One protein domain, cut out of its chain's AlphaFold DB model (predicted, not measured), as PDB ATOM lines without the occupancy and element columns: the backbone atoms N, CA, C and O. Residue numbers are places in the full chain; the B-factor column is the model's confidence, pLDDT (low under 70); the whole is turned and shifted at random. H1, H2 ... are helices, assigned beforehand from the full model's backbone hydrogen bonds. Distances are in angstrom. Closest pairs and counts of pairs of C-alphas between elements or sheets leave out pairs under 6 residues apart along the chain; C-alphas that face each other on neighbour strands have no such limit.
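This is residues 784 to 834 of the 1022 residues of the protein "Hypothetical protein" of Cyprideis torosa (UniProt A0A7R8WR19). Four short helices make an elongated body: H1 and H3 lie across from each other in its middle part, H2 lies toward one end, and H4 makes the other end. Beyond H2 the link from H2 to H3 swings out as a loop, and its residues 805 to 810 stick out at that end. The contacts between the helices are few, and the helix pairs that come closest stand at steep angles, not side by side. The printed part has 51 residues, with H1, H2, H3 and H4 in that order along the chain and no named strand; the class is all helix. It is compact, with a radius of gyration of the C-alphas of 11.2 A, and the C-alphas span 35 by 19 by 17 A.

Find C-alpha 784 at (154.719, 152.248, 235.615); there H1 begins, and it runs through residues 784 to 791 over 10.5 A. After residues 792 to 796 look for H2, residues 797 to 803, which is 9.6 A long. Read on through residues 804 to 812 to C-alpha 813 at (148.993, 156.831, 226.323), where H3 begins; it is the longest helix, residues 813 to 822, and measures 13.9 A. Past residues 823 to 826 comes H4, residues 827 to 834, 11.6 A long, which ends at C-alpha 834 at (150.777, 141.805, 238.689).

Start at H1, which is near H3, with 9 pairs of C-alphas within 10 A but no pair within 8 A. H1 and H4 are close but not clearly touching: look at the closest C-alphas, those of Ile 789 and Tyr 830, 7.4 A apart. These two helices run opposite ways at a steep tilt of 59 degrees. H1 and H2 are apart, although they follow each other in the chain. H2 and H3 are close but not clearly touching, with the closest C-alphas, those of Leu 800 and Ile 816, 8.0 A apart. They run the same way at a steep tilt of 68 degrees, only just short of about perpendicular. H3 and H4 are close but not clearly touching; their closest C-alphas, those of Val 821 and Leu 827, are 7.5 A apart. They run opposite ways at a steep tilt of 69.7 degrees, only just short of about perpendicular. H2 and H4 are apart. In the backbones of H1, H2 and H3 you will find every O i to N i+4 pair within hydrogen-bond range, and in H4 3 of 4.

Look for the two C-alphas farthest apart at Gly 806 and Asp 832, 35.1 A from each other. The printed part has no cut. The links from H1 to H2 and from H3 to H4 are tight, and the link from H2 to H3 is short. The mean pLDDT of the printed part is 87.6; residues 808 to 810 and 833 to 834 are under 70.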
ATOM      1  N   GLU A 784     153.709 153.258 235.281       87.56
ATOM      2  CA  GLU A 784     154.719 152.248 235.615       87.56
ATOM      3  C   GLU A 784     154.538 150.935 234.831       87.56
ATOM      4  O   GLU A 784     155.504 150.392 234.294       87.56
ATOM      5  N   ILE A 785     153.295 150.456 234.675       89.25
ATOM      6  CA  ILE A 785     153.002 149.294 233.822       89.25
ATOM      7  C   ILE A 785     153.331 149.620 232.356       89.25
ATOM      8  O   ILE A 785     153.917 148.793 231.659       89.25
ATOM      9  N   LEU A 786     153.017 150.833 231.884       92.88
ATOM     10  CA  LEU A 786     153.337 151.255 230.517       92.88
ATOM     11  C   LEU A 786     154.853 151.374 230.275       92.88
ATOM     12  O   LEU A 786     155.328 150.932 229.231       92.88
ATOM     13  N   GLU A 787     155.620 151.923 231.220       93.62
ATOM     14  CA  GLU A 787     157.085 152.003 231.145       93.62
ATOM     15  C   GLU A 787     157.726 150.611 231.129       93.62
ATOM     16  O   GLU A 787     158.615 150.359 230.314       93.62
ATOM     17  N   ARG A 788     157.224 149.678 231.948       92.31
ATOM     18  CA  ARG A 788     157.684 148.282 231.950       92.31
ATOM     19  C   ARG A 788     157.401 147.574 230.623       92.31
ATOM     20  O   ARG A 788     158.308 146.971 230.062       92.31
ATOM     21  N   ILE A 789     156.200 147.729 230.061       95.44
ATOM     22  CA  ILE A 789     155.842 147.173 228.742       95.44
ATOM     23  C   ILE A 789     156.705 147.770 227.614       95.44
ATOM     24  O   ILE A 789     157.044 147.079 226.654       95.44
ATOM     25  N   LEU A 790     157.071 149.054 227.703       96.12
ATOM     26  CA  LEU A 790     157.979 149.685 226.739       96.12
ATOM     27  C   LEU A 790     159.420 149.161 226.875       96.12
ATOM     28  O   LEU A 790     160.089 148.981 225.857       96.12
ATOM     29  N   ALA A 791     159.878 148.885 228.101       94.50
ATOM     30  CA  ALA A 791     161.197 148.318 228.376       94.50
ATOM     31  C   ALA A 791     161.316 146.854 227.915       94.50
ATOM     32  O   ALA A 791     162.228 146.535 227.153       94.50
ATOM     33  N   ASP A 792     160.364 145.993 228.289       96.50
ATOM     34  CA  ASP A 792     160.366 144.552 227.979       96.50
ATOM     35  C   ASP A 792     160.187 144.248 226.465       96.50
ATOM     36  O   ASP A 792     160.323 143.104 226.021       96.50
ATOM     37  N   HIS A 793     159.945 145.278 225.640       95.88
ATOM     38  CA  HIS A 793     159.870 145.202 224.174       95.88
ATOM     39  C   HIS A 793     160.880 146.096 223.415       95.88
ATOM     40  O   HIS A 793     160.729 146.277 222.204       95.88
ATOM     41  N   ASP A 794     161.906 146.651 224.080       95.56
ATOM     42  CA  ASP A 794     162.926 147.547 223.484       95.56
ATOM     43  C   ASP A 794     162.345 148.807 222.780       95.56
ATOM     44  O   ASP A 794     162.946 149.402 221.871       95.56
ATOM     45  N   ILE A 795     161.158 149.271 223.187       94.19
ATOM     46  CA  ILE A 795     160.461 150.399 222.550       94.19
ATOM     47  C   ILE A 795     160.960 151.717 223.150       94.19
ATOM     48  O   ILE A 795     160.320 152.367 223.974       94.19
ATOM     49  N   THR A 796     162.140 152.130 222.690       95.38
ATOM     50  CA  THR A 796     162.740 153.418 223.058       95.38
ATOM     51  C   THR A 796     161.874 154.619 222.643       95.38
ATOM     52  O   THR A 796     161.091 154.560 221.690       95.38
ATOM     53  N   GLY A 797     162.111 155.781 223.262       89.00
ATOM     54  CA  GLY A 797     161.516 157.051 222.821       89.00
ATOM     55  C   GLY A 797     161.809 157.398 221.348       89.00
ATOM     56  O   GLY A 797     160.962 157.979 220.666       89.00
ATOM     57  N   ALA A 798     162.967 156.987 220.812       90.56
ATOM     58  CA  ALA A 798     163.283 157.126 219.388       90.56
ATOM     59  C   ALA A 798     162.404 156.222 218.507       90.56
ATOM     60  O   ALA A 798     161.946 156.659 217.452       90.56
ATOM     61  N   THR A 799     162.099 155.004 218.966       93.06
ATOM     62  CA  THR A 799     161.148 154.084 218.321       93.06
ATOM     63  C   THR A 799     159.747 154.706 218.263       93.06
ATOM     64  O   THR A 799     159.097 154.659 217.219       93.06
ATOM     65  N   LEU A 800     159.304 155.369 219.341       93.56
ATOM     66  CA  LEU A 800     158.030 156.104 219.368       93.56
ATOM     67  C   LEU A 800     158.049 157.363 218.477       93.56
ATOM     68  O   LEU A 800     157.088 157.611 217.755       93.56
ATOM     69  N   THR A 801     159.152 158.117 218.436       91.62
ATOM     70  CA  THR A 801     159.295 159.299 217.554       91.62
ATOM     71  C   THR A 801     159.280 158.904 216.071       91.62
ATOM     72  O   THR A 801     158.737 159.628 215.239       91.62
ATOM     73  N   GLN A 802     159.831 157.734 215.726       91.44
ATOM     74  CA  GLN A 802     159.730 157.164 214.376       91.44
ATOM     75  C   GLN A 802     158.340 156.589 214.060       91.44
ATOM     76  O   GLN A 802     157.969 156.524 212.890       91.44
ATOM     77  N   ALA A 803     157.565 156.182 215.071       92.50
ATOM     78  CA  ALA A 803     156.187 155.721 214.901       92.50
ATOM     79  C   ALA A 803     155.179 156.868 214.715       92.50
ATOM     80  O   ALA A 803     154.178 156.692 214.021       92.50
ATOM     81  N   PHE A 804     155.453 158.036 215.307       95.19
ATOM     82  CA  PHE A 804     154.590 159.223 215.279       95.19
ATOM     83  C   PHE A 804     155.317 160.468 214.713       95.19
ATOM     84  O   PHE A 804     155.401 161.503 215.384       95.19
ATOM     85  N   PRO A 805     155.872 160.406 213.484       84.56
ATOM     86  CA  PRO A 805     156.639 161.508 212.914       84.56
ATOM     87  C   PRO A 805     155.744 162.726 212.647       84.56
ATOM     88  O   PRO A 805     154.763 162.647 211.910       84.56
ATOM     89  N   GLY A 806     156.114 163.869 213.229       82.75
ATOM     90  CA  GLY A 806     155.402 165.147 213.094       82.75
ATOM     91  C   GLY A 806     154.574 165.555 214.318       82.75
ATOM     92  O   GLY A 806     154.247 166.731 214.453       82.75
ATOM     93  N   GLU A 807     154.296 164.644 215.257       82.94
ATOM     94  CA  GLU A 807     153.556 164.964 216.488       82.94
ATOM     95  C   GLU A 807     154.499 165.501 217.578       82.94
ATOM     96  O   GLU A 807     154.808 164.843 218.567       82.94
ATOM     97  N   ALA A 808     154.964 166.740 217.386       42.47
ATOM     98  CA  ALA A 808     155.921 167.419 218.268       42.47
ATOM     99  C   ALA A 808     155.388 167.757 219.682       42.47
ATOM    100  O   ALA A 808     156.123 168.326 220.490       42.47
ATOM    101  N   GLN A 809     154.124 167.444 219.988       43.28
ATOM    102  CA  GLN A 809     153.497 167.667 221.292       43.28
ATOM    103  C   GLN A 809     152.595 166.479 221.672       43.28
ATOM    104  O   GLN A 809     151.627 166.187 220.978       43.28
ATOM    105  N   ALA A 810     152.916 165.836 222.801       66.00
ATOM    106  CA  ALA A 810     152.089 164.875 223.544       66.00
ATOM    107  C   ALA A 810     151.434 163.717 222.746       66.00
ATOM    108  O   ALA A 810     150.216 163.675 222.561       66.00
ATOM    109  N   VAL A 811     152.220 162.686 222.401       84.12
ATOM    110  CA  VAL A 811     151.663 161.362 222.058       84.12
ATOM    111  C   VAL A 811     150.927 160.804 223.284       84.12
ATOM    112  O   VAL A 811     151.526 160.606 224.339       84.12
ATOM    113  N   THR A 812     149.623 160.553 223.167       90.31
ATOM    114  CA  THR A 812     148.801 160.100 224.302       90.31
ATOM    115  C   THR A 812     149.009 158.617 224.614       90.31
ATOM    116  O   THR A 812     149.213 157.804 223.710       90.31
ATOM    117  N   ALA A 813     148.865 158.227 225.887       83.38
ATOM    118  CA  ALA A 813     148.993 156.831 226.323       83.38
ATOM    119  C   ALA A 813     148.098 155.867 225.516       83.38
ATOM    120  O   ALA A 813     148.537 154.783 225.146       83.38
ATOM    121  N   SER A 814     146.886 156.292 225.133       86.62
ATOM    122  CA  SER A 814     145.987 155.506 224.270       86.62
ATOM    123  C   SER A 814     146.600 155.172 222.899       86.62
ATOM    124  O   SER A 814     146.410 154.064 222.400       86.62
ATOM    125  N   ARG A 815     147.383 156.080 222.297       90.94
ATOM    126  CA  ARG A 815     148.104 155.811 221.039       90.94
ATOM    127  C   ARG A 815     149.301 154.885 221.237       90.94
ATOM    128  O   ARG A 815     149.545 154.043 220.378       90.94
ATOM    129  N   ILE A 816     150.006 154.992 222.364       92.75
ATOM    130  CA  ILE A 816     151.096 154.066 222.717       92.75
ATOM    131  C   ILE A 816     150.527 152.650 222.908       92.75
ATOM    132  O   ILE A 816     151.024 151.703 222.309       92.75
ATOM    133  N   VAL A 817     149.409 152.513 223.628       93.75
ATOM    134  CA  VAL A 817     148.660 151.252 223.783       93.75
ATOM    135  C   VAL A 817     148.192 150.691 222.432       93.75
ATOM    136  O   VAL A 817     148.370 149.504 222.168       93.75
ATOM    137  N   GLN A 818     147.666 151.525 221.528       93.00
ATOM    138  CA  GLN A 818     147.299 151.091 220.170       93.00
ATOM    139  C   GLN A 818     148.513 150.644 219.339       93.00
ATOM    140  O   GLN A 818     148.406 149.675 218.588       93.00
ATOM    141  N   TYR A 819     149.669 151.299 219.487       95.75
ATOM    142  CA  TYR A 819     150.920 150.893 218.842       95.75
ATOM    143  C   TYR A 819     151.425 149.546 219.376       95.75
ATOM    144  O   TYR A 819     151.785 148.680 218.582       95.75
ATOM    145  N   LEU A 820     151.386 149.337 220.695       95.69
ATOM    146  CA  LEU A 820     151.750 148.078 221.355       95.69
ATOM    147  C   LEU A 820     150.874 146.912 220.866       95.69
ATOM    148  O   LEU A 820     151.395 145.908 220.380       95.69
ATOM    149  N   VAL A 821     149.548 147.078 220.874       95.69
ATOM    150  CA  VAL A 821     148.611 146.079 220.323       95.69
ATOM    151  C   VAL A 821     148.852 145.860 218.822       95.69
ATOM    152  O   VAL A 821     148.863 144.723 218.357       95.69
ATOM    153  N   GLY A 822     149.125 146.925 218.060       93.44
ATOM    154  CA  GLY A 822     149.490 146.849 216.640       93.44
ATOM    155  C   GLY A 822     150.834 146.158 216.360       93.44
ATOM    156  O   GLY A 822     151.055 145.682 215.248       93.44
ATOM    157  N   LYS A 823     151.716 146.062 217.363       94.56
ATOM    158  CA  LYS A 823     152.964 145.284 217.339       94.56
ATOM    159  C   LYS A 823     152.793 143.834 217.804       94.56
ATOM    160  O   LYS A 823     153.744 143.067 217.690       94.56
ATOM    161  N   GLY A 824     151.603 143.445 218.266       93.94
ATOM    162  CA  GLY A 824     151.317 142.096 218.759       93.94
ATOM    163  C   GLY A 824     151.684 141.864 220.226       93.94
ATOM    164  O   GLY A 824     151.800 140.712 220.631       93.94
ATOM    165  N   VAL A 825     151.861 142.928 221.015       95.00
ATOM    166  CA  VAL A 825     152.047 142.836 222.472       95.00
ATOM    167  C   VAL A 825     150.728 142.421 223.127       95.00
ATOM    168  O   VAL A 825     149.739 143.154 223.023       95.00
ATOM    169  N   ASP A 826     150.697 141.274 223.818       93.75
ATOM    170  CA  ASP A 826     149.538 140.902 224.638       93.75
ATOM    171  C   ASP A 826     149.634 141.569 226.014       93.75
ATOM    172  O   ASP A 826     150.309 141.108 226.932       93.75
ATOM    173  N   LEU A 827     148.921 142.686 226.150       92.38
ATOM    174  CA  LEU A 827     148.861 143.483 227.376       92.38
ATOM    175  C   LEU A 827     148.303 142.702 228.583       92.38
ATOM    176  O   LEU A 827     148.433 143.172 229.709       92.38
ATOM    177  N   ARG A 828     147.690 141.527 228.378       86.38
ATOM    178  CA  ARG A 828     147.181 140.678 229.467       86.38
ATOM    179  C   ARG A 828     148.288 140.021 230.269       86.38
ATOM    180  O   ARG A 828     148.166 139.958 231.482       86.38
ATOM    181  N   GLU A 829     149.377 139.609 229.623       87.75
ATOM    182  CA  GLU A 829     150.497 138.948 230.304       87.75
ATOM    183  C   GLU A 829     151.093 139.851 231.400       87.75
ATOM    184  O   GLU A 829     151.410 139.393 232.496       87.75
ATOM    185  N   TYR A 830     151.128 141.162 231.150       88.12
ATOM    186  CA  TYR A 830     151.574 142.183 232.101       88.12
ATOM    187  C   TYR A 830     150.555 142.509 233.205       88.12
ATOM    188  O   TYR A 830     150.951 142.939 234.287       88.12
ATOM    189  N   VAL A 831     149.257 142.292 232.962       82.31
ATOM    190  CA  VAL A 831     148.210 142.397 233.993       82.31
ATOM    191  C   VAL A 831     148.246 141.167 234.901       82.31
ATOM    192  O   VAL A 831     148.337 141.316 236.118       82.31
ATOM    193  N   ASP A 832     148.263 139.965 234.327       74.00
ATOM    194  CA  ASP A 832     148.243 138.698 235.067       74.00
ATOM    195  C   ASP A 832     149.503 138.542 235.949       74.00
ATOM    196  O   ASP A 832     149.404 138.151 237.116       74.00
ATOM    197  N   GLN A 833     150.681 138.967 235.462       65.50
ATOM    198  CA  GLN A 833     151.920 139.016 236.258       65.50
ATOM    199  C   GLN A 833     151.849 139.952 237.482       65.50
ATOM    200  O   GLN A 833     152.633 139.780 238.418       65.50
ATOM    201  N   SER A 834     150.941 140.937 237.512       58.28
ATOM    202  CA  SER A 834     150.777 141.805 238.689       58.28
ATOM    203  C   SER A 834     150.067 141.086 239.845       58.28
ATOM    204  O   SER A 834     150.396 141.321 241.011       58.28
TER     205      SER A 834